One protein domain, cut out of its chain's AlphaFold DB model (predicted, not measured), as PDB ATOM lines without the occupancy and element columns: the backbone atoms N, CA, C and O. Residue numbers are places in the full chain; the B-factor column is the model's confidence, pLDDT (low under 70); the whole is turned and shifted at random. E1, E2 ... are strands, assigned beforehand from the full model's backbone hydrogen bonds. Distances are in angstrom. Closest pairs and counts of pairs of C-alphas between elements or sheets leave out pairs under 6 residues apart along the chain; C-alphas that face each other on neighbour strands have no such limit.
ATOM      1  N   ASN A 376     -55.075  17.562  21.623       86.44
ATOM      2  CA  ASN A 376     -54.724  16.303  22.273       86.44
ATOM      3  C   ASN A 376     -55.056  15.132  21.362       86.44
ATOM      4  O   ASN A 376     -56.133  15.109  20.756       86.44
ATOM      5  N   PHE A 377     -54.182  14.136  21.303       85.25
ATOM      6  CA  PHE A 377     -54.515  12.867  20.677       85.25
ATOM      7  C   PHE A 377     -55.672  12.183  21.418       85.25
ATOM      8  O   PHE A 377     -55.849  12.298  22.630       85.25
ATOM      9  N   THR A 378     -56.504  11.470  20.664       78.31
ATOM     10  CA  THR A 378     -57.611  10.664  21.190       78.31
ATOM     11  C   THR A 378     -57.504   9.265  20.602       78.31
ATOM     12  O   THR A 378     -57.295   9.141  19.402       78.31
ATOM     13  N   GLY A 379     -57.662   8.218  21.415       58.97
ATOM     14  CA  GLY A 379     -57.624   6.824  20.953       58.97
ATOM     15  C   GLY A 379     -56.217   6.206  20.845       58.97
ATOM     16  O   GLY A 379     -55.255   6.884  20.512       58.97
ATOM     17  N   TYR A 380     -56.166   4.892  21.120       46.25
ATOM     18  CA  TYR A 380     -55.011   3.989  21.311       46.25
ATOM     19  C   TYR A 380     -54.161   4.192  22.592       46.25
ATOM     20  O   TYR A 380     -53.283   5.040  22.663       46.25
ATOM     21  N   PHE A 381     -54.468   3.322  23.574       45.97
ATOM     22  CA  PHE A 381     -53.801   2.975  24.848       45.97
ATOM     23  C   PHE A 381     -53.368   4.109  25.802       45.97
ATOM     24  O   PHE A 381     -52.238   4.574  25.758       45.97
ATOM     25  N   GLY A 382     -54.251   4.405  26.773       39.50
ATOM     26  CA  GLY A 382     -53.966   5.152  28.008       39.50
ATOM     27  C   GLY A 382     -53.946   6.673  27.842       39.50
ATOM     28  O   GLY A 382     -53.317   7.199  26.938       39.50
ATOM     29  N   LEU A 383     -54.652   7.395  28.716       43.28
ATOM     30  CA  LEU A 383     -54.509   8.852  28.832       43.28
ATOM     31  C   LEU A 383     -53.026   9.189  29.051       43.28
ATOM     32  O   LEU A 383     -52.393   8.510  29.854       43.28
ATOM     33  N   GLY A 384     -52.502  10.193  28.338       58.97
ATOM     34  CA  GLY A 384     -51.076  10.517  28.227       58.97
ATOM     35  C   GLY A 384     -50.288  10.334  29.522       58.97
ATOM     36  O   GLY A 384     -50.367  11.156  30.426       58.97
ATOM     37  N   GLU A 385     -49.518   9.254  29.614       59.62
ATOM     38  CA  GLU A 385     -48.532   9.053  30.673       59.62
ATOM     39  C   GLU A 385     -47.156   9.469  30.147       59.62
ATOM     40  O   GLU A 385     -46.773   9.125  29.026       59.62
ATOM     41  N   GLY A 386     -46.413  10.214  30.957       56.03
ATOM     42  CA  GLY A 386     -45.019  10.566  30.712       56.03
ATOM     43  C   GLY A 386     -44.142  10.174  31.893       56.03
ATOM     44  O   GLY A 386     -44.619   9.955  33.010       56.03
ATOM     45  N   ILE A 387     -42.839  10.116  31.654       55.94
ATOM     46  CA  ILE A 387     -41.824  10.004  32.693       55.94
ATOM     47  C   ILE A 387     -40.992  11.278  32.657       55.94
ATOM     48  O   ILE A 387     -40.522  11.709  31.605       55.94
ATOM     49  N   VAL A 388     -40.785  11.881  33.826       54.72
ATOM     50  CA  VAL A 388     -39.840  12.991  33.947       54.72
ATOM     51  C   VAL A 388     -38.424  12.450  33.791       54.72
ATOM     52  O   VAL A 388     -37.969  11.646  34.606       54.72
ATOM     53  N   THR A 389     -37.733  12.903  32.749       57.50
ATOM     54  CA  THR A 389     -36.366  12.507  32.403       57.50
ATOM     55  C   THR A 389     -35.457  13.714  32.525       57.50
ATOM     56  O   THR A 389     -35.577  14.660  31.748       57.50
ATOM     57  N   VAL A 390     -34.536  13.701  33.489       57.28
ATOM     58  CA  VAL A 390     -33.608  14.824  33.679       57.28
ATOM     59  C   VAL A 390     -32.263  14.421  34.288       57.28
ATOM     60  O   VAL A 390     -32.209  13.511  35.118       57.28
ATOM     61  N   PRO A 391     -31.187  15.173  33.983       45.97
ATOM     62  CA  PRO A 391     -29.958  15.184  34.778       45.97
ATOM     63  C   PRO A 391     -30.083  15.958  36.117       45.97
ATOM     64  O   PRO A 391     -29.209  15.825  36.967       45.97
ATOM     65  N   SER A 392     -31.157  16.735  36.345       46.62
ATOM     66  CA  SER A 392     -31.461  17.471  37.594       46.62
ATOM     67  C   SER A 392     -32.974  17.716  37.753       46.62
ATOM     68  O   SER A 392     -33.594  18.158  36.791       46.62
ATOM     69  N   SER A 393     -33.565  17.464  38.932       53.19
ATOM     70  CA  SER A 393     -35.018  17.574  39.211       53.19
ATOM     71  C   SER A 393     -35.634  18.881  38.671       53.19
ATOM     72  O   SER A 393     -35.245  19.949  39.153       53.19
ATOM     73  N   PRO A 394     -36.569  18.852  37.693       57.88
ATOM     74  CA  PRO A 394     -37.094  20.069  37.106       57.88
ATOM     75  C   PRO A 394     -38.109  20.715  38.049       57.88
ATOM     76  O   PRO A 394     -38.768  20.049  38.852       57.88
ATOM     77  N   ASP A 395     -38.229  22.031  37.929       59.69
ATOM     78  CA  ASP A 395     -39.184  22.842  38.678       59.69
ATOM     79  C   ASP A 395     -40.629  22.448  38.316       59.69
ATOM     80  O   ASP A 395     -40.980  22.382  37.134       59.69
ATOM     81  N   PHE A 396     -41.456  22.173  39.328       60.28
ATOM     82  CA  PHE A 396     -42.878  21.862  39.182       60.28
ATOM     83  C   PHE A 396     -43.700  23.085  39.573       60.28
ATOM     84  O   PHE A 396     -43.538  23.609  40.674       60.28
ATOM     85  N   ARG A 397     -44.595  23.549  38.695       64.12
ATOM     86  CA  ARG A 397     -45.271  24.846  38.883       64.12
ATOM     87  C   ARG A 397     -46.779  24.723  38.998       64.12
ATOM     88  O   ARG A 397     -47.385  23.947  38.267       64.12
ATOM     89  N   ASN A 398     -47.392  25.527  39.870       45.62
ATOM     90  CA  ASN A 398     -48.852  25.541  40.051       45.62
ATOM     91  C   ASN A 398     -49.624  26.260  38.935       45.62
ATOM     92  O   ASN A 398     -50.832  26.063  38.809       45.62
ATOM     93  N   LYS A 399     -48.955  27.094  38.133       52.84
ATOM     94  CA  LYS A 399     -49.551  27.829  37.019       52.84
ATOM     95  C   LYS A 399     -48.604  27.855  35.829       52.84
ATOM     96  O   LYS A 399     -47.388  27.958  35.988       52.84
ATOM     97  N   ALA A 400     -49.196  27.766  34.646       47.31
ATOM     98  CA  ALA A 400     -48.596  28.279  33.440       47.31
ATOM     99  C   ALA A 400     -48.597  29.801  33.555       47.31
ATOM    100  O   ALA A 400     -49.491  30.395  34.156       47.31
ATOM    101  N   LEU A 401     -47.589  30.431  32.983       48.00
ATOM    102  CA  LEU A 401     -47.433  31.872  33.011       48.00
ATOM    103  C   LEU A 401     -48.651  32.604  32.398       48.00
ATOM    104  O   LEU A 401     -48.787  32.643  31.181       48.00
ATOM    105  N   GLU A 402     -49.468  33.275  33.227       34.56
ATOM    106  CA  GLU A 402     -50.574  34.189  32.833       34.56
ATOM    107  C   GLU A 402     -50.370  35.590  33.454       34.56
ATOM    108  O   GLU A 402     -49.906  35.674  34.594       34.56
ATOM    109  N   ASN A 403     -50.636  36.709  32.756       40.12
ATOM    110  CA  ASN A 403     -50.672  38.049  33.386       40.12
ATOM    111  C   ASN A 403     -52.106  38.525  33.622       40.12
ATOM    112  O   ASN A 403     -52.952  38.341  32.768       40.12
ATOM    113  N   ASP A 404     -52.285  39.270  34.719       32.41
ATOM    114  CA  ASP A 404     -53.241  40.388  34.781       32.41
ATOM    115  C   ASP A 404     -52.766  41.583  35.651       32.41
ATOM    116  O   ASP A 404     -53.430  42.616  35.633       32.41
ATOM    117  N   ARG A 405     -51.664  41.525  36.442       33.22
ATOM    118  CA  ARG A 405     -51.404  42.560  37.494       33.22
ATOM    119  C   ARG A 405     -49.951  42.962  37.869       33.22
ATOM    120  O   ARG A 405     -49.737  43.415  38.984       33.22
ATOM    121  N   GLY A 406     -48.975  42.932  36.957       42.16
ATOM    122  CA  GLY A 406     -47.768  43.791  37.067       42.16
ATOM    123  C   GLY A 406     -46.523  43.293  37.851       42.16
ATOM    124  O   GLY A 406     -46.512  43.337  39.074       42.16
ATOM    125  N   MET A 407     -45.450  43.016  37.068       34.56
ATOM    126  CA  MET A 407     -43.966  42.986  37.318       34.56
ATOM    127  C   MET A 407     -43.396  41.895  38.275       34.56
ATOM    128  O   MET A 407     -44.029  41.731  39.311       34.56
ATOM    129  N   PRO A 408     -42.230  41.180  38.055       33.72
ATOM    130  CA  PRO A 408     -40.869  41.659  37.648       33.72
ATOM    131  C   PRO A 408     -39.859  40.652  36.928       33.72
ATOM    132  O   PRO A 408     -40.234  39.578  36.474       33.72
ATOM    133  N   LYS A 409     -38.570  41.090  36.846       26.45
ATOM    134  CA  LYS A 409     -37.178  40.603  36.498       26.45
ATOM    135  C   LYS A 409     -36.711  39.156  36.111       26.45
ATOM    136  O   LYS A 409     -37.191  38.131  36.557       26.45
ATOM    137  N   ILE A 410     -35.572  39.205  35.382       27.50
ATOM    138  CA  ILE A 410     -34.579  38.265  34.777       27.50
ATOM    139  C   ILE A 410     -33.808  37.144  35.567       27.50
ATOM    140  O   ILE A 410     -33.033  37.534  36.435       27.50
ATOM    141  N   MET A 411     -33.779  35.864  35.113       28.02
ATOM    142  CA  MET A 411     -32.673  34.829  35.139       28.02
ATOM    143  C   MET A 411     -32.756  33.609  36.109       28.02
ATOM    144  O   MET A 411     -33.648  33.516  36.937       28.02
ATOM    145  N   PRO A 412     -31.821  32.634  35.999       31.03
ATOM    146  CA  PRO A 412     -31.908  31.328  35.333       31.03
ATOM    147  C   PRO A 412     -32.282  30.172  36.284       31.03
ATOM    148  O   PRO A 412     -32.175  29.008  35.916       31.03
ATOM    149  N   ASN A 413     -32.696  30.486  37.506       32.62
ATOM    150  CA  ASN A 413     -33.114  29.516  38.504       32.62
ATOM    151  C   ASN A 413     -34.178  30.193  39.370       32.62
ATOM    152  O   ASN A 413     -33.906  31.230  39.966       32.62
ATOM    153  N   ALA A 414     -35.347  29.560  39.435       29.12
ATOM    154  CA  ALA A 414     -36.556  29.959  40.157       29.12
ATOM    155  C   ALA A 414     -37.458  31.038  39.513       29.12
ATOM    156  O   ALA A 414     -37.062  32.161  39.233       29.12
ATOM    157  N   SER A 415     -38.721  30.617  39.374       35.91
ATOM    158  CA  SER A 415     -39.984  31.367  39.322       35.91
ATOM    159  C   SER A 415     -40.175  32.459  38.263       35.91
ATOM    160  O   SER A 415     -39.670  33.571  38.345       35.91
ATOM    161  N   LEU A 416     -41.023  32.132  37.290       38.53
ATOM    162  CA  LEU A 416     -41.743  33.070  36.436       38.53
ATOM    163  C   LEU A 416     -43.223  32.643  36.561       38.53
ATOM    164  O   LEU A 416     -43.532  31.493  36.249       38.53
ATOM    165  N   ASP A 417     -44.064  33.555  37.082       41.00
ATOM    166  CA  ASP A 417     -45.470  33.447  37.552       41.00
ATOM    167  C   ASP A 417     -46.151  32.067  37.556       41.00
ATOM    168  O   ASP A 417     -46.740  31.591  36.585       41.00
ATOM    169  N   GLY A 418     -46.131  31.523  38.763       48.75
ATOM    170  CA  GLY A 418     -46.629  30.248  39.230       48.75
ATOM    171  C   GLY A 418     -45.650  29.858  40.326       48.75
ATOM    172  O   GLY A 418     -44.481  29.624  40.015       48.75
ATOM    173  N   ASP A 419     -46.060  29.893  41.595       53.78
ATOM    174  CA  ASP A 419     -45.160  29.491  42.676       53.78
ATOM    175  C   ASP A 419     -44.655  28.082  42.363       53.78
ATOM    176  O   ASP A 419     -45.444  27.182  42.037       53.78
ATOM    177  N   SER A 420     -43.330  27.906  42.417       62.28
ATOM    178  CA  SER A 420     -42.755  26.568  42.454       62.28
ATOM    179  C   SER A 420     -43.461  25.815  43.574       62.28
ATOM    180  O   SER A 420     -43.457  26.243  44.728       62.28
ATOM    181  N   ILE A 421     -44.104  24.711  43.222       63.78
ATOM    182  CA  ILE A 421     -44.725  23.787  44.173       63.78
ATOM    183  C   ILE A 421     -43.786  22.623  44.495       63.78
ATOM    184  O   ILE A 421     -44.204  21.624  45.076       63.78
ATOM    185  N   GLY A 422     -42.509  22.763  44.129       68.62
ATOM    186  CA  GLY A 422     -41.447  21.806  44.386       68.62
ATOM    187  C   GLY A 422     -40.694  21.433  43.116       68.62
ATOM    188  O   GLY A 422     -40.691  22.149  42.119       68.62
ATOM    189  N   THR A 423     -40.052  20.271  43.158       68.06
ATOM    190  CA  THR A 423     -39.398  19.671  41.993       68.06
ATOM    191  C   THR A 423     -39.993  18.297  41.734       68.06
ATOM    192  O   THR A 423     -40.434  17.628  42.671       68.06
ATOM    193  N   VAL A 424     -40.009  17.861  40.475       65.69
ATOM    194  CA  VAL A 424     -40.394  16.483  40.150       65.69
ATOM    195  C   VAL A 424     -39.146  15.602  40.150       65.69
ATOM    196  O   VAL A 424     -38.169  15.891  39.464       65.69
ATOM    197  N   ALA A 425     -39.134  14.521  40.927       70.44
ATOM    198  CA  ALA A 425     -37.980  13.628  40.949       70.44
ATOM    199  C   ALA A 425     -37.793  12.942  39.584       70.44
ATOM    200  O   ALA A 425     -38.770  12.554  38.937       70.44
ATOM    201  N   ASN A 426     -36.541  12.747  39.165       70.00
ATOM    202  CA  ASN A 426     -36.219  11.956  37.975       70.00
ATOM    203  C   ASN A 426     -36.860  10.558  38.062       70.00
ATOM    204  O   ASN A 426     -36.793   9.906  39.106       70.00
ATOM    205  N   GLY A 427     -37.477  10.102  36.974       66.81
ATOM    206  CA  GLY A 427     -38.193   8.828  36.919       66.81
ATOM    207  C   GLY A 427     -39.616   8.863  37.488       66.81
ATOM    208  O   GLY A 427     -40.262   7.817  37.521       66.81
ATOM    209  N   SER A 428     -40.124  10.022  37.927       69.69
ATOM    210  CA  SER A 428     -41.527  10.141  38.345       69.69
ATOM    211  C   SER A 428     -42.459   9.938  37.155       69.69
ATOM    212  O   SER A 428     -42.300  10.589  36.119       69.69
ATOM    213  N   SER A 429     -43.461   9.082  37.334       75.44
ATOM    214  CA  SER A 429     -44.593   8.975  36.416       75.44
ATOM    215  C   SER A 429     -45.515  10.180  36.575       75.44
ATOM    216  O   SER A 429     -45.868  10.562  37.694       75.44
ATOM    217  N   ILE A 430     -45.913  10.765  35.450       75.25
ATOM    218  CA  ILE A 430     -46.806  11.921  35.386       75.25
ATOM    219  C   ILE A 430     -47.922  11.651  34.382       75.25
ATOM    220  O   ILE A 430     -47.727  10.932  33.404       75.25
ATOM    221  N   THR A 431     -49.082  12.261  34.593       80.25
ATOM    222  CA  THR A 431     -50.117  12.335  33.553       80.25
ATOM    223  C   THR A 431     -49.951  13.646  32.799       80.25
ATOM    224  O   THR A 431     -49.887  14.689  33.437       80.25
ATOM    225  N   VAL A 432     -49.887  13.603  31.475       79.50
ATOM    226  CA  VAL A 432     -49.800  14.734  30.548       79.50
ATOM    227  C   VAL A 432     -51.185  14.995  29.950       79.50
ATOM    228  O   VAL A 432     -51.848  14.077  29.473       79.50
ATOM    229  N   TYR A 433     -51.628  16.252  29.982       77.06
ATOM    230  CA  TYR A 433     -52.949  16.685  29.498       77.06
ATOM    231  C   TYR A 433     -52.908  17.530  28.221       77.06
ATOM    232  O   TYR A 433     -53.953  18.010  27.779       77.06
ATOM    233  N   GLY A 434     -51.711  17.768  27.691       75.38
ATOM    234  CA  GLY A 434     -51.470  18.593  26.515       75.38
ATOM    235  C   GLY A 434     -50.342  19.593  26.739       75.38
ATOM    236  O   GLY A 434     -49.980  19.927  27.873       75.38
ATOM    237  N   GLY A 435     -49.772  20.049  25.633       84.00
ATOM    238  CA  GLY A 435     -48.676  21.000  25.582       84.00
ATOM    239  C   GLY A 435     -49.096  22.356  25.026       84.00
ATOM    240  O   GLY A 435     -50.031  22.475  24.230       84.00
ATOM    241  N   PHE A 436     -48.382  23.398  25.432       82.56
ATOM    242  CA  PHE A 436     -48.512  24.735  24.864       82.56
ATOM    243  C   PHE A 436     -47.169  25.466  24.847       82.56
ATOM    244  O   PHE A 436     -46.261  25.193  25.637       82.56
ATOM    245  N   ARG A 437     -47.051  26.433  23.938       83.75
ATOM    246  CA  ARG A 437     -45.955  27.390  23.914       83.75
ATOM    247  C   ARG A 437     -46.281  28.574  24.808       83.75
ATOM    248  O   ARG A 437     -47.330  29.198  24.684       83.75
ATOM    249  N   GLU A 438     -45.331  28.943  25.648       71.62
ATOM    250  CA  GLU A 438     -45.376  30.186  26.395       71.62
ATOM    251  C   GLU A 438     -45.328  31.385  25.431       71.62
ATOM    252  O   GLU A 438     -44.383  31.559  24.657       71.62
ATOM    253  N   ILE A 439     -46.365  32.218  25.481       61.81
ATOM    254  CA  ILE A 439     -46.482  33.461  24.698       61.81
ATOM    255  C   ILE A 439     -46.550  34.707  25.590       61.81
ATOM    256  O   ILE A 439     -46.573  35.829  25.088       61.81
ATOM    257  N   LYS A 440     -46.578  34.530  26.918       60.50
ATOM    258  CA  LYS A 440     -46.694  35.637  27.868       60.50
ATOM    259  C   LYS A 440     -45.466  36.527  27.798       60.50
ATOM    260  O   LYS A 440     -44.341  36.055  27.875       60.50
ATOM    261  N   VAL A 441     -45.668  37.831  27.728       51.00
ATOM    262  CA  VAL A 441     -44.586  38.813  27.748       51.00
ATOM    263  C   VAL A 441     -43.974  38.908  29.151       51.00
ATOM    264  O   VAL A 441     -44.554  39.512  30.050       51.00
ATOM    265  N   ALA A 442     -42.787  38.331  29.340       51.84
ATOM    266  CA  ALA A 442     -41.913  38.662  30.463       51.84
ATOM    267  C   ALA A 442     -40.872  39.680  29.979       51.84
ATOM    268  O   ALA A 442     -39.949  39.315  29.234       51.84
ATOM    269  N   TYR A 443     -41.038  40.946  30.378       58.03
ATOM    270  CA  TYR A 443     -40.059  41.988  30.087       58.03
ATOM    271  C   TYR A 443     -38.753  41.678  30.815       58.03
ATOM    272  O   TYR A 443     -38.669  41.634  32.045       58.03
ATOM    273  N   ASP A 444     -37.719  41.449  30.031       58.53
ATOM    274  CA  ASP A 444     -36.385  41.169  30.498       58.53
ATOM    275  C   ASP A 444     -35.703  42.453  30.913       58.53
ATOM    276  O   ASP A 444     -35.230  43.204  30.077       58.53
ATOM    277  N   GLU A 445     -35.607  42.728  32.205       58.12
ATOM    278  CA  GLU A 445     -34.936  43.950  32.637       58.12
ATOM    279  C   GLU A 445     -33.434  43.989  32.340       58.12
ATOM    280  O   GLU A 445     -32.878  45.090  32.280       58.12
ATOM    281  N   LYS A 446     -32.777  42.834  32.173       55.03
ATOM    282  CA  LYS A 446     -31.341  42.759  31.875       55.03
ATOM    283  C   LYS A 446     -31.085  43.077  30.410       55.03
ATOM    284  O   LYS A 446     -30.167  43.827  30.099       55.03
ATOM    285  N   PHE A 447     -31.902  42.515  29.525       54.00
ATOM    286  CA  PHE A 447     -31.789  42.719  28.080       54.00
ATOM    287  C   PHE A 447     -32.769  43.772  27.538       54.00
ATOM    288  O   PHE A 447     -32.835  43.980  26.330       54.00
ATOM    289  N   LYS A 448     -33.523  44.409  28.440       58.72
ATOM    290  CA  LYS A 448     -34.570  45.413  28.215       58.72
ATOM    291  C   LYS A 448     -35.641  45.017  27.186       58.72
ATOM    292  O   LYS A 448     -36.259  45.889  26.610       58.72
ATOM    293  N   ARG A 449     -35.926  43.725  26.983       60.53
ATOM    294  CA  ARG A 449     -36.782  43.219  25.882       60.53
ATOM    295  C   ARG A 449     -37.799  42.171  26.327       60.53
ATOM    296  O   ARG A 449     -37.554  41.455  27.288       60.53
ATOM    297  N   ASP A 450     -38.882  41.980  25.584       61.78
ATOM    298  CA  ASP A 450     -39.865  40.921  25.865       61.78
ATOM    299  C   ASP A 450     -39.287  39.538  25.552       61.78
ATOM    300  O   ASP A 450     -39.142  39.183  24.395       61.78
ATOM    301  N   SER A 451     -38.917  38.732  26.546       61.34
ATOM    302  CA  SER A 451     -38.039  37.575  26.291       61.34
ATOM    303  C   SER A 451     -38.701  36.363  25.610       61.34
ATOM    304  O   SER A 451     -38.021  35.604  24.922       61.34
ATOM    305  N   THR A 452     -40.007  36.153  25.746       61.97
ATOM    306  CA  THR A 452     -40.679  34.885  25.381       61.97
ATOM    307  C   THR A 452     -40.925  34.685  23.888       61.97
ATOM    308  O   THR A 452     -40.853  33.557  23.388       61.97
ATOM    309  N   TYR A 453     -41.118  35.763  23.129       64.38
ATOM    310  CA  TYR A 453     -41.210  35.684  21.666       64.38
ATOM    311  C   TYR A 453     -39.885  35.288  21.010       64.38
ATOM    312  O   TYR A 453     -39.877  34.767  19.905       64.38
ATOM    313  N   TYR A 454     -38.768  35.483  21.706       71.25
ATOM    314  CA  TYR A 454     -37.414  35.308  21.189       71.25
ATOM    315  C   TYR A 454     -36.825  33.965  21.625       71.25
ATOM    316  O   TYR A 454     -35.926  33.432  20.966       71.25
ATOM    317  N   ARG A 455     -37.323  33.425  22.748       72.94
ATOM    318  CA  ARG A 455     -36.848  32.185  23.359       72.94
ATOM    319  C   ARG A 455     -37.042  31.006  22.420       72.94
ATOM    320  O   ARG A 455     -38.149  30.672  22.002       72.94
ATOM    321  N   MET A 456     -35.917  30.367  22.137       76.94
ATOM    322  CA  MET A 456     -35.865  29.054  21.510       76.94
ATOM    323  C   MET A 456     -35.656  27.958  22.551       76.94
ATOM    324  O   MET A 456     -36.012  26.826  22.271       76.94
ATOM    325  N   HIS A 457     -35.098  28.288  23.720       74.25
ATOM    326  CA  HIS A 457     -34.856  27.370  24.834       74.25
ATOM    327  C   HIS A 457     -36.043  27.381  25.799       74.25
ATOM    328  O   HIS A 457     -36.552  28.454  26.135       74.25
ATOM    329  N   ASN A 458     -36.495  26.189  26.191       75.31
ATOM    330  CA  ASN A 458     -37.584  25.944  27.133       75.31
ATOM    331  C   ASN A 458     -38.873  26.784  26.912       75.31
ATOM    332  O   ASN A 458     -39.453  27.237  27.901       75.31
ATOM    333  N   PRO A 459     -39.356  27.053  25.672       80.25
ATOM    334  CA  PRO A 459     -40.581  27.829  25.480       80.25
ATOM    335  C   PRO A 459     -41.842  26.951  25.521       80.25
ATOM    336  O   PRO A 459     -42.945  27.476  25.399       80.25
ATOM    337  N   LEU A 460     -41.689  25.628  25.620       83.12
ATOM    338  CA  LEU A 460     -42.760  24.640  25.537       83.12
ATOM    339  C   LEU A 460     -42.982  23.989  26.901       83.12
ATOM    340  O   LEU A 460     -42.029  23.630  27.600       83.12
ATOM    341  N   TRP A 461     -44.249  23.828  27.260       83.19
ATOM    342  CA  TRP A 461     -44.679  23.346  28.566       83.19
ATOM    343  C   TRP A 461     -45.799  22.330  28.418       83.19
ATOM    344  O   TRP A 461     -46.711  22.528  27.617       83.19
ATOM    345  N   TYR A 462     -45.759  21.282  29.235       82.94
ATOM    346  CA  TYR A 462     -46.875  20.365  29.422       82.94
ATOM    347  C   TYR A 462     -47.706  20.781  30.632       82.94
ATOM    348  O   TYR A 462     -47.156  21.097  31.690       82.94
ATOM    349  N   SER A 463     -49.031  20.717  30.502       79.62
ATOM    350  CA  SER A 463     -49.928  20.617  31.654       79.62
ATOM    351  C   SER A 463     -49.928  19.175  32.145       79.62
ATOM    352  O   SER A 463     -50.127  18.251  31.353       79.62
ATOM    353  N   VAL A 464     -49.669  18.973  33.436       79.88
ATOM    354  CA  VAL A 464     -49.451  17.640  34.003       79.88
ATOM    355  C   VAL A 464     -50.111  17.451  35.368       79.88
ATOM    356  O   VAL A 464     -50.439  18.414  36.062       79.88
ATOM    357  N   LYS A 465     -50.249  16.193  35.789       80.38
ATOM    358  CA  LYS A 465     -50.557  15.798  37.169       80.38
ATOM    359  C   LYS A 465     -49.451  14.919  37.731       80.38
ATOM    360  O   LYS A 465     -49.097  13.904  37.133       80.38
ATOM    361  N   VAL A 466     -48.947  15.293  38.905       78.69
ATOM    362  CA  VAL A 466     -47.875  14.598  39.630       78.69
ATOM    363  C   VAL A 466     -48.359  14.304  41.045       78.69
ATOM    364  O   VAL A 466     -48.716  15.222  41.779       78.69
ATOM    365  N   GLY A 467     -48.433  13.026  41.431       77.94
ATOM    366  CA  GLY A 467     -48.797  12.630  42.802       77.94
ATOM    367  C   GLY A 467     -50.154  13.158  43.296       77.94
ATOM    368  O   GLY A 467     -50.323  13.374  44.489       77.94
ATOM    369  N   GLY A 468     -51.112  13.407  42.393       79.75
ATOM    370  CA  GLY A 468     -52.417  13.987  42.738       79.75
ATOM    371  C   GLY A 468     -52.536  15.498  42.509       79.75
ATOM    372  O   GLY A 468     -53.657  15.994  42.407       79.75
ATOM    373  N   THR A 469     -51.418  16.203  42.341       78.56
ATOM    374  CA  THR A 469     -51.361  17.661  42.177       78.56
ATOM    375  C   THR A 469     -51.254  18.040  40.704       78.56
ATOM    376  O   THR A 469     -50.406  17.506  39.992       78.56
ATOM    377  N   ASN A 470     -52.097  18.964  40.242       79.56
ATOM    378  CA  ASN A 470     -52.003  19.525  38.892       79.56
ATOM    379  C   ASN A 470     -50.922  20.614  38.841       79.56
ATOM    380  O   ASN A 470     -50.769  21.381  39.792       79.56
ATOM    381  N   GLY A 471     -50.219  20.712  37.719       77.12
ATOM    382  CA  GLY A 471     -49.217  21.742  37.498       77.12
ATOM    383  C   GLY A 471     -48.620  21.683  36.099       77.12
ATOM    384  O   GLY A 471     -49.243  21.173  35.169       77.12
ATOM    385  N   TYR A 472     -47.411  22.216  35.957       80.69
ATOM    386  CA  TYR A 472     -46.736  22.360  34.671       80.69
ATOM    387  C   TYR A 472     -45.263  21.981  34.768       80.69
ATOM    388  O   TYR A 472     -44.608  22.275  35.772       80.69
ATOM    389  N   VAL A 473     -44.756  21.341  33.713       76.12
ATOM    390  CA  VAL A 473     -43.351  20.928  33.567       76.12
ATOM    391  C   VAL A 473     -42.892  21.258  32.148       76.12
ATOM    392  O   VAL A 473     -43.663  21.129  31.196       76.12
ATOM    393  N   CYS A 474     -41.651  21.722  32.000       79.19
ATOM    394  CA  CYS A 474     -41.095  22.041  30.687       79.19
ATOM    395  C   CYS A 474     -40.966  20.779  29.822       79.19
ATOM    396  O   CYS A 474     -40.561  19.718  30.297       79.19
ATOM    397  N   GLU A 475     -41.311  20.927  28.547       83.12
ATOM    398  CA  GLU A 475     -41.352  19.868  27.538       83.12
ATOM    399  C   GLU A 475     -40.019  19.116  27.408       83.12
ATOM    400  O   GLU A 475     -40.014  17.888  27.371       83.12
ATOM    401  N   ASP A 476     -38.895  19.840  27.454       78.75
ATOM    402  CA  ASP A 476     -37.542  19.282  27.303       78.75
ATOM    403  C   ASP A 476     -37.164  18.282  28.423       78.75
ATOM    404  O   ASP A 476     -36.149  17.591  28.325       78.75
ATOM    405  N   PHE A 477     -37.964  18.197  29.493       76.88
ATOM    406  CA  PHE A 477     -37.729  17.354  30.672       76.88
ATOM    407  C   PHE A 477     -38.714  16.186  30.814       76.88
ATOM    408  O   PHE A 477     -38.711  15.498  31.840       76.88
ATOM    409  N   VAL A 478     -39.577  15.964  29.823       76.62
ATOM    410  CA  VAL A 478     -40.608  14.923  29.860       76.62
ATOM    411  C   VAL A 478     -40.452  14.004  28.653       76.62
ATOM    412  O   VAL A 478     -40.668  14.417  27.517       76.62
ATOM    413  N   ASP A 479     -40.143  12.732  28.893       76.06
ATOM    414  CA  ASP A 479     -40.265  11.687  27.879       76.06
ATOM    415  C   ASP A 479     -41.681  11.111  27.957       76.06
ATOM    416  O   ASP A 479     -42.076  10.511  28.961       76.06
ATOM    417  N   VAL A 480     -42.480  11.332  26.916       73.50
ATOM    418  CA  VAL A 480     -43.847  10.810  26.858       73.50
ATOM    419  C   VAL A 480     -43.775   9.300  26.619       73.50
ATOM    420  O   VAL A 480     -43.109   8.842  25.696       73.50
ATOM    421  N   THR A 481     -44.435   8.492  27.451       63.50
ATOM    422  CA  THR A 481     -44.242   7.029  27.473       63.50
ATOM    423  C   THR A 481     -45.330   6.216  26.783       63.50
ATOM    424  O   THR A 481     -45.281   4.985  26.813       63.50
ATOM    425  N   THR A 482     -46.305   6.858  26.145       57.62
ATOM    426  CA  THR A 482     -47.342   6.171  25.366       57.62
ATOM    427  C   THR A 482     -46.720   5.433  24.182       57.62
ATOM    428  O   THR A 482     -46.424   6.018  23.149       57.62
ATOM    429  N   ASN A 483     -46.509   4.123  24.332       60.91
ATOM    430  CA  ASN A 483     -45.904   3.275  23.308       60.91
ATOM    431  C   ASN A 483     -46.967   2.752  22.335       60.91
ATOM    432  O   ASN A 483     -47.479   1.642  22.500       60.91
ATOM    433  N   ASN A 484     -47.251   3.524  21.286       71.94
ATOM    434  CA  ASN A 484     -47.870   2.962  20.089       71.94
ATOM    435  C   ASN A 484     -46.804   2.253  19.256       71.94
ATOM    436  O   ASN A 484     -45.667   2.723  19.170       71.94
ATOM    437  N   SER A 485     -47.158   1.129  18.635       80.38
ATOM    438  CA  SER A 485     -46.300   0.519  17.628       80.38
ATOM    439  C   SER A 485     -47.000   0.346  16.302       80.38
ATOM    440  O   SER A 485     -48.213   0.172  16.249       80.38
ATOM    441  N   VAL A 486     -46.207   0.386  15.238       86.56
ATOM    442  CA  VAL A 486     -46.670   0.125  13.879       86.56
ATOM    443  C   VAL A 486     -45.646  -0.765  13.168       86.56
ATOM    444  O   VAL A 486     -44.442  -0.512  13.284       86.56
ATOM    445  N   PRO A 487     -46.064  -1.817  12.449       90.00
ATOM    446  CA  PRO A 487     -45.149  -2.590  11.619       90.00
ATOM    447  C   PRO A 487     -44.595  -1.727  10.479       90.00
ATOM    448  O   PRO A 487     -45.284  -0.831   9.980       90.00
ATOM    449  N   ILE A 488     -43.362  -1.986  10.036       92.88
ATOM    450  CA  ILE A 488     -42.815  -1.344   8.826       92.88
ATOM    451  C   ILE A 488     -43.797  -1.520   7.655       92.88
ATOM    452  O   ILE A 488     -44.344  -2.602   7.448       92.88
ATOM    453  N   GLY A 489     -44.034  -0.445   6.900       90.88
ATOM    454  CA  GLY A 489     -44.943  -0.413   5.751       90.88
ATOM    455  C   GLY A 489     -46.425  -0.266   6.106       90.88
ATOM    456  O   GLY A 489     -47.213   0.110   5.241       90.88
ATOM    457  N   SER A 490     -46.816  -0.503   7.361       90.88
ATOM    458  CA  SER A 490     -48.196  -0.310   7.814       90.88
ATOM    459  C   SER A 490     -48.499   1.159   8.109       90.88
ATOM    460  O   SER A 490     -47.612   1.935   8.487       90.88
ATOM    461  N   SER A 491     -49.781   1.517   8.002       92.00
ATOM    462  CA  SER A 491     -50.272   2.864   8.286       92.00
ATOM    463  C   SER A 491     -51.502   2.864   9.189       92.00
ATOM    464  O   SER A 491     -52.324   1.950   9.142       92.00
ATOM    465  N   PHE A 492     -51.672   3.932   9.965       88.69
ATOM    466  CA  PHE A 492     -52.878   4.179  10.756       88.69
ATOM    467  C   PHE A 492     -53.210   5.671  10.786       88.69
ATOM    468  O   PHE A 492     -52.338   6.521  10.596       88.69
ATOM    469  N   LYS A 493     -54.483   6.003  11.008       90.69
ATOM    470  CA  LYS A 493     -54.941   7.392  11.088       90.69
ATOM    471  C   LYS A 493     -55.048   7.838  12.540       90.69
ATOM    472  O   LYS A 493     -55.716   7.191  13.340       90.69
ATOM    473  N   LEU A 494     -54.417   8.964  12.847       88.81
ATOM    474  CA  LEU A 494     -54.522   9.629  14.136       88.81
ATOM    475  C   LEU A 494     -55.883  10.307  14.285       88.81
ATOM    476  O   LEU A 494     -56.430  10.877  13.337       88.81
ATOM    477  N   THR A 495     -56.390  10.298  15.510       87.62
ATOM    478  CA  THR A 495     -57.564  11.065  15.924       87.62
ATOM    479  C   THR A 495     -57.171  12.029  17.030       87.62
ATOM    480  O   THR A 495     -56.311  11.731  17.855       87.62
ATOM    481  N   TYR A 496     -57.796  13.201  17.062       88.88
ATOM    482  CA  TYR A 496     -57.462  14.253  18.015       88.88
ATOM    483  C   TYR A 496     -58.700  15.044  18.428       88.88
ATOM    484  O   TYR A 496     -59.732  15.031  17.757       88.88
ATOM    485  N   LYS A 497     -58.563  15.769  19.535       89.00
ATOM    486  CA  LYS A 497     -59.550  16.701  20.061       89.00
ATOM    487  C   LYS A 497     -58.895  18.051  20.322       89.00
ATOM    488  O   LYS A 497     -57.825  18.123  20.918       89.00
ATOM    489  N   LEU A 498     -59.569  19.111  19.891       85.00
ATOM    490  CA  LEU A 498     -59.190  20.494  20.170       85.00
ATOM    491  C   LEU A 498     -59.944  21.032  21.386       85.00
ATOM    492  O   LEU A 498     -60.933  20.444  21.842       85.00
ATOM    493  N   SER A 499     -59.504  22.188  21.877       83.00
ATOM    494  CA  SER A 499     -60.285  22.999  22.807       83.00
ATOM    495  C   SER A 499     -61.696  23.268  22.263       83.00
ATOM    496  O   SER A 499     -61.906  23.425  21.057       83.00
ATOM    497  N   SER A 500     -62.676  23.311  23.170       82.81
ATOM    498  CA  SER A 500     -64.089  23.490  22.815       82.81
ATOM    499  C   SER A 500     -64.302  24.739  21.954       82.81
ATOM    500  O   SER A 500     -63.748  25.794  22.252       82.81
ATOM    501  N   GLY A 501     -65.103  24.615  20.893       79.75
ATOM    502  CA  GLY A 501     -65.424  25.717  19.978       79.75
ATOM    503  C   GLY A 501     -64.314  26.101  18.993       79.75
ATOM    504  O   GLY A 501     -64.545  26.960  18.146       79.75
ATOM    505  N   SER A 502     -63.133  25.475  19.061       82.19
ATOM    506  CA  SER A 502     -62.071  25.742  18.092       82.19
ATOM    507  C   SER A 502     -62.401  25.161  16.718       82.19
ATOM    508  O   SER A 502     -62.895  24.039  16.603       82.19
ATOM    509  N   THR A 503     -62.067  25.921  15.677       81.75
ATOM    510  CA  THR A 503     -62.141  25.490  14.272       81.75
ATOM    511  C   THR A 503     -60.757  25.393  13.624       81.75
ATOM    512  O   THR A 503     -60.655  25.194  12.415       81.75
ATOM    513  N   GLU A 504     -59.691  25.509  14.425       85.00
ATOM    514  CA  GLU A 504     -58.315  25.433  13.942       85.00
ATOM    515  C   GLU A 504     -57.993  24.051  13.390       85.00
ATOM    516  O   GLU A 504     -58.284  23.033  14.009       85.00
ATOM    517  N   VAL A 505     -57.356  24.003  12.224       87.81
ATOM    518  CA  VAL A 505     -56.846  22.751  11.661       87.81
ATOM    519  C   VAL A 505     -55.428  22.533  12.198       87.81
ATOM    520  O   VAL A 505     -54.526  23.293  11.835       87.81
ATOM    521  N   PRO A 506     -55.178  21.547  13.077       91.62
ATOM    522  CA  PRO A 506     -53.826  21.269  13.534       91.62
ATOM    523  C   PRO A 506     -52.995  20.631  12.416       91.62
ATOM    524  O   PRO A 506     -53.516  20.073  11.452       91.62
ATOM    525  N   ARG A 507     -51.676  20.724  12.557       93.56
ATOM    526  CA  ARG A 507     -50.686  20.118  11.671       93.56
ATOM    527  C   ARG A 507     -50.012  18.956  12.376       93.56
ATOM    528  O   ARG A 507     -49.998  18.879  13.603       93.56
ATOM    529  N   PHE A 508     -49.419  18.083  11.578       93.75
ATOM    530  CA  PHE A 508     -48.667  16.935  12.053       93.75
ATOM    531  C   PHE A 508     -47.225  17.030  11.575       93.75
ATOM    532  O   PHE A 508     -46.961  17.455  10.450       93.75
ATOM    533  N   MET A 509     -46.292  16.589  12.408       93.62
ATOM    534  CA  MET A 509     -44.926  16.312  11.985       93.62
ATOM    535  C   MET A 509     -44.434  15.021  12.623       93.62
ATOM    536  O   MET A 509     -44.802  14.691  13.747       93.62
ATOM    537  N   SER A 510     -43.583  14.300  11.903       91.94
ATOM    538  CA  SER A 510     -42.739  13.278  12.509       91.94
ATOM    539  C   SER A 510     -41.423  13.934  12.881       91.94
ATOM    540  O   SER A 510     -40.856  14.676  12.072       91.94
ATOM    541  N   HIS A 511     -40.951  13.678  14.095       87.00
ATOM    542  CA  HIS A 511     -39.672  14.192  14.550       87.00
ATOM    543  C   HIS A 511     -38.549  13.607  13.678       87.00
ATOM    544  O   HIS A 511     -37.771  14.378  13.109       87.00
ATOM    545  N   ASP A 512     -38.551  12.278  13.481       86.88
ATOM    546  CA  ASP A 512     -37.685  11.535  12.550       86.88
ATOM    547  C   ASP A 512     -38.489  10.805  11.456       86.88
ATOM    548  O   ASP A 512     -39.063   9.729  11.665       86.88
ATOM    549  N   THR A 513     -38.472  11.384  10.253       91.12
ATOM    550  CA  THR A 513     -39.151  10.861   9.060       91.12
ATOM    551  C   THR A 513     -38.551   9.570   8.507       91.12
ATOM    552  O   THR A 513     -39.188   8.919   7.683       91.12
ATOM    553  N   ARG A 514     -37.335   9.196   8.921       89.31
ATOM    554  CA  ARG A 514     -36.680   7.952   8.488       89.31
ATOM    555  C   ARG A 514     -37.259   6.741   9.207       89.31
ATOM    556  O   ARG A 514     -37.263   5.662   8.635       89.31
ATOM    557  N   ILE A 515     -37.768   6.939  10.425       89.56
ATOM    558  CA  ILE A 515     -38.425   5.903  11.227       89.56
ATOM    559  C   ILE A 515     -39.909   5.832  10.879       89.56
ATOM    560  O   ILE A 515     -40.399   4.756  10.557       89.56
ATOM    561  N   ALA A 516     -40.623   6.960  10.893       92.50
ATOM    562  CA  ALA A 516     -42.030   7.015  10.496       92.50
ATOM    563  C   ALA A 516     -42.375   8.355   9.850       92.50
ATOM    564  O   ALA A 516     -41.844   9.389  10.241       92.50
ATOM    565  N   THR A 517     -43.310   8.363   8.906       95.06
ATOM    566  CA  THR A 517     -43.847   9.596   8.312       95.06
ATOM    567  C   THR A 517     -45.271   9.849   8.783       95.06
ATOM    568  O   THR A 517     -45.959   8.929   9.216       95.06
ATOM    569  N   VAL A 518     -45.723  11.099   8.693       94.75
ATOM    570  CA  VAL A 518     -47.124  11.479   8.891       94.75
ATOM    571  C   VAL A 518     -47.512  12.491   7.820       94.75
ATOM    572  O   VAL A 518     -46.745  13.411   7.535       94.75
ATOM    573  N   ASN A 519     -48.666  12.300   7.185       93.31
ATOM    574  CA  ASN A 519     -49.172  13.242   6.186       93.31
ATOM    575  C   ASN A 519     -50.101  14.302   6.809       93.31
ATOM    576  O   ASN A 519     -50.445  14.245   7.989       93.31
ATOM    577  N   THR A 520     -50.552  15.261   5.998       90.44
ATOM    578  CA  THR A 520     -51.444  16.356   6.428       90.44
ATOM    579  C   THR A 520     -52.797  15.880   6.966       90.44
ATOM    580  O   THR A 520     -53.424  16.587   7.744       90.44
ATOM    581  N   ASN A 521     -53.228  14.664   6.613       90.81
ATOM    582  CA  ASN A 521     -54.467  14.048   7.093       90.81
ATOM    583  C   ASN A 521     -54.284  13.252   8.399       90.81
ATOM    584  O   ASN A 521     -55.213  12.551   8.813       90.81
ATOM    585  N   GLY A 522     -53.097  13.301   9.014       91.44
ATOM    586  CA  GLY A 522     -52.775  12.562  10.236       91.44
ATOM    587  C   GLY A 522     -52.588  11.059  10.021       91.44
ATOM    588  O   GLY A 522     -52.722  10.292  10.970       91.44
ATOM    589  N   VAL A 523     -52.320  10.605   8.790       94.06
ATOM    590  CA  VAL A 523     -52.003   9.193   8.523       94.06
ATOM    591  C   VAL A 523     -50.514   8.971   8.739       94.06
ATOM    592  O   VAL A 523     -49.692   9.537   8.017       94.06
ATOM    593  N   VAL A 524     -50.189   8.149   9.732       93.88
ATOM    594  CA  VAL A 524     -48.831   7.744  10.096       93.88
ATOM    595  C   VAL A 524     -48.461   6.482   9.331       93.88
ATOM    596  O   VAL A 524     -49.300   5.598   9.208       93.88
ATOM    597  N   THR A 525     -47.224   6.380   8.842       95.19
ATOM    598  CA  THR A 525     -46.694   5.185   8.160       95.19
ATOM    599  C   THR A 525     -45.323   4.811   8.710       95.19
ATOM    600  O   THR A 525     -44.438   5.668   8.777       95.19
ATOM    601  N   GLY A 526     -45.136   3.544   9.088       93.88
ATOM    602  CA  GLY A 526     -43.841   3.017   9.527       93.88
ATOM    603  C   GLY A 526     -42.868   2.863   8.355       93.88
ATOM    604  O   GLY A 526     -43.215   2.258   7.344       93.88
ATOM    605  N   VAL A 527     -41.651   3.392   8.484       94.00
ATOM    606  CA  VAL A 527     -40.621   3.388   7.428       94.00
ATOM    607  C   VAL A 527     -39.473   2.441   7.771       94.00
ATOM    608  O   VAL A 527     -39.124   1.587   6.961       94.00
ATOM    609  N   SER A 528     -38.906   2.546   8.973       90.69
ATOM    610  CA  SER A 528     -37.825   1.667   9.430       90.69
ATOM    611  C   SER A 528     -37.964   1.358  10.909       90.69
ATOM    612  O   SER A 528     -38.450   2.193  11.666       90.69
ATOM    613  N   ALA A 529     -37.477   0.193  11.339       88.44
ATOM    614  CA  ALA A 529     -37.503  -0.179  12.749       88.44
ATOM    615  C   ALA A 529     -36.775   0.862  13.617       88.44
ATOM    616  O   ALA A 529     -35.687   1.320  13.266       88.44
ATOM    617  N   GLY A 530     -37.373   1.231  14.747       84.81
ATOM    618  CA  GLY A 530     -36.851   2.267  15.638       84.81
ATOM    619  C   GLY A 530     -37.959   2.987  16.399       84.81
ATOM    620  O   GLY A 530     -39.129   2.635  16.290       84.81
ATOM    621  N   THR A 531     -37.599   4.015  17.162       83.88
ATOM    622  CA  THR A 531     -38.558   4.839  17.911       83.88
ATOM    623  C   THR A 531     -38.452   6.297  17.482       83.88
ATOM    624  O   THR A 531     -37.356   6.837  17.381       83.88
ATOM    625  N   THR A 532     -39.595   6.937  17.250       86.38
ATOM    626  CA  THR A 532     -39.717   8.357  16.899       86.38
ATOM    627  C   THR A 532     -40.911   8.977  17.624       86.38
ATOM    628  O   THR A 532     -41.677   8.284  18.293       86.38
ATOM    629  N   GLU A 533     -41.074  10.284  17.490       87.69
ATOM    630  CA  GLU A 533     -42.199  11.041  18.031       87.69
ATOM    631  C   GLU A 533     -43.038  11.591  16.875       87.69
ATOM    632  O   GLU A 533     -42.507  12.187  15.935       87.69
ATOM    633  N   ILE A 534     -44.352  11.404  16.949       90.62
ATOM    634  CA  ILE A 534     -45.317  12.080  16.088       90.62
ATOM    635  C   ILE A 534     -45.931  13.220  16.886       90.62
ATOM    636  O   ILE A 534     -46.485  13.014  17.960       90.62
ATOM    637  N   VAL A 535     -45.838  14.430  16.353       91.94
ATOM    638  CA  VAL A 535     -46.278  15.647  17.028       91.94
ATOM    639  C   VAL A 535     -47.470  16.213  16.282       91.94
ATOM    640  O   VAL A 535     -47.398  16.426  15.069       91.94
ATOM    641  N   ILE A 536     -48.552  16.481  17.006       92.69
ATOM    642  CA  ILE A 536     -49.660  17.308  16.530       92.69
ATOM    643  C   ILE A 536     -49.503  18.705  17.119       92.69
ATOM    644  O   ILE A 536     -49.170  18.846  18.292       92.69
ATOM    645  N   TYR A 537     -49.698  19.746  16.317       92.88
ATOM    646  CA  TYR A 537     -49.517  21.116  16.779       92.88
ATOM    647  C   TYR A 537     -50.375  22.126  16.031       92.88
ATOM    648  O   TYR A 537     -50.739  21.947  14.870       92.88
ATOM    649  N   THR A 538     -50.664  23.230  16.697       89.69
ATOM    650  CA  THR A 538     -51.325  24.406  16.140       89.69
ATOM    651  C   THR A 538     -50.284  25.501  15.916       89.69
ATOM    652  O   THR A 538     -49.239  25.541  16.571       89.69
ATOM    653  N   ALA A 539     -50.520  26.412  14.970       84.50
ATOM    654  CA  ALA A 539     -49.515  27.436  14.658       84.50
ATOM    655  C   ALA A 539     -49.407  28.516  15.747       84.50
ATOM    656  O   ALA A 539     -48.439  29.278  15.765       84.50
ATOM    657  N   ASN A 540     -50.393  28.596  16.642       77.62
ATOM    658  CA  ASN A 540     -50.372  29.456  17.825       77.62
ATOM    659  C   ASN A 540     -49.675  28.807  19.041       77.62
ATOM    660  O   ASN A 540     -49.435  29.491  20.034       77.62
ATOM    661  N   GLY A 541     -49.276  27.533  18.941       81.81
ATOM    662  CA  GLY A 541     -48.350  26.899  19.878       81.81
ATOM    663  C   GLY A 541     -48.931  25.828  20.799       81.81
ATOM    664  O   GLY A 541     -48.176  25.344  21.635       81.81
ATOM    665  N   ALA A 542     -50.199  25.428  20.677       86.44
ATOM    666  CA  ALA A 542     -50.682  24.212  21.339       86.44
ATOM    667  C   ALA A 542     -50.107  22.970  20.642       86.44
ATOM    668  O   ALA A 542     -49.932  22.962  19.421       86.44
ATOM    669  N   PHE A 543     -49.801  21.921  21.399       90.69
ATOM    670  CA  PHE A 543     -49.248  20.691  20.842       90.69
ATOM    671  C   PHE A 543     -49.513  19.468  21.716       90.69
ATOM    672  O   PHE A 543     -49.821  19.589  22.897       90.69
ATOM    673  N   ASP A 544     -49.347  18.290  21.129       89.38
ATOM    674  CA  ASP A 544     -49.290  17.015  21.837       89.38
ATOM    675  C   ASP A 544     -48.305  16.079  21.125       89.38
ATOM    676  O   ASP A 544     -48.052  16.218  19.920       89.38
ATOM    677  N   VAL A 545     -47.713  15.154  21.873       88.44
ATOM    678  CA  VAL A 545     -46.639  14.278  21.397       88.44
ATOM    679  C   VAL A 545     -47.024  12.827  21.616       88.44
ATOM    680  O   VAL A 545     -47.373  12.408  22.714       88.44
ATOM    681  N   LEU A 546     -46.906  12.039  20.551       85.44
ATOM    682  CA  LEU A 546     -47.087  10.602  20.572       85.44
ATOM    683  C   LEU A 546     -45.756   9.902  20.317       85.44
ATOM    684  O   LEU A 546     -45.174  10.045  19.242       85.44
ATOM    685  N   LYS A 547     -45.318   9.065  21.257       83.56
ATOM    686  CA  LYS A 547     -44.177   8.178  21.036       83.56
ATOM    687  C   LYS A 547     -44.601   6.974  20.194       83.56
ATOM    688  O   LYS A 547     -45.613   6.319  20.446       83.56
ATOM    689  N   LEU A 548     -43.825   6.688  19.158       85.25
ATOM    690  CA  LEU A 548     -44.111   5.638  18.191       85.25
ATOM    691  C   LEU A 548     -42.899   4.730  18.037       85.25
ATOM    692  O   LEU A 548     -41.813   5.184  17.687       85.25
ATOM    693  N   THR A 549     -43.103   3.432  18.234       86.56
ATOM    694  CA  THR A 549     -42.109   2.405  17.921       86.56
ATOM    695  C   THR A 549     -42.487   1.693  16.632       86.56
ATOM    696  O   THR A 549     -43.487   0.988  16.560       86.56
ATOM    697  N   VAL A 550     -41.670   1.842  15.602       88.69
ATOM    698  CA  VAL A 550     -41.804   1.061  14.379       88.69
ATOM    699  C   VAL A 550     -41.092  -0.268  14.584       88.69
ATOM    700  O   VAL A 550     -39.910  -0.300  14.935       88.69
ATOM    701  N   VAL A 551     -41.812  -1.372  14.407       89.50
ATOM    702  CA  VAL A 551     -41.273  -2.721  14.626       89.50
ATOM    703  C   VAL A 551     -40.853  -3.355  13.310       89.50
ATOM    704  O   VAL A 551     -41.530  -3.215  12.291       89.50
ATOM    705  N   ALA A 552     -39.723  -4.062  13.339       90.31
ATOM    706  CA  ALA A 552     -39.262  -4.837  12.197       90.31
ATOM    707  C   ALA A 552     -40.286  -5.918  11.824       90.31
ATOM    708  O   ALA A 552     -40.959  -6.476  12.695       90.31
TER     709      ALA A 552
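AT A GLANCE: This is residues 376 to 552 of the 709 residues of an uncharacterized protein of Oscillospiraceae bacterium (UniProt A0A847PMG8). Two lobes of strands stand one after the other along the long axis, joined where E5 of one pairs with E16 of the other in a branched, strongly twisted sheet. In one lobe E9, E12, E15 and E16 lie partly face to face with the small sheet E10 - E14 - E13; in the other E2, E5, E6, E7 and E8 make a curved wall with the hairpin E3 and E4 beside E7, and two long stretches loop out at the far end. The 177 printed residues hold 16 named strands, E1 to E16 in chain order, and no named helix; the class is all strand, with under half of the residues, 79, in named elements. The whole is compact, with a radius of gyration of the C-alphas of 17.5 A, yet elongated, spanning 53 by 34 by 30 A.

IN THESE COORDINATES: In the largest sheet, find C-alpha 542 at (-50.682, 24.212, 21.339); from there E16 runs 29.3 A to C-alpha 551 at (-41.273, -2.721, 14.626). Beside it look for E15, residues 530 to 537, 22.7 A, and E5, residues 429 to 437, 22.3 A, which bends by 69 degrees at residue 433. The same sheet has E2 (385 to 388), E6 (460 to 466, 18.0 A), E7 (469 to 474, 16.0 A), E8 (478 to 480), E9 (484 to 487) and E12 (507 to 510). Three smaller sheets are E10 (491 to 493) with E14 (523 to 526) and E13 (516 to 518); E1 (376 to 378) with E11 (495 to 498); and E3 (395 to 397) with E4 (420 to 423). E1 begins at C-alpha 376, (-54.724, 16.303, 22.273).

HOW THE PARTS SIT: Start at E16: E5 and E9 lie on one side of it, E15 on the other. E15 and E16 are an antiparallel hairpin, with N 534 and O 546 at 2.8 A; E9 is parallel to E16, with N 549 and O 484 at 2.8 A. E5 is antiparallel to E16, with N 435 and O 543 within hydrogen-bond range at 2.8 A. E5, E6 and E7 form a meander, each strand the antiparallel neighbour of the one before; look at N 433 and O 463, 2.9 A, and N 464 and O 471, 2.8 A. E2 is antiparallel to E5 and E8, and E12 to E15. The closest C-alphas of E3 and E7, Arg 397 and Tyr 472, are 5.1 A apart. Those of E12 and E13, Ser 510 and Thr 517, are 5.7 A apart; those of E1 and E16, Asn 376 and Asp 544, 5.5 A. E10 runs on into E11 at 30 degrees. E4 and E16 are apart.

THE WHOLE: The C-alphas farthest apart, Gly 406 and Ala 552, are 55.3 A from each other. The printed part has no cut. The links E3 to E4 and E5 to E6 are long, 22 residues each. Mean pLDDT of the printed part is 72.2; it is under 70 at residues 379 to 424, 427 to 428, 439 to 453 and 481 to 483.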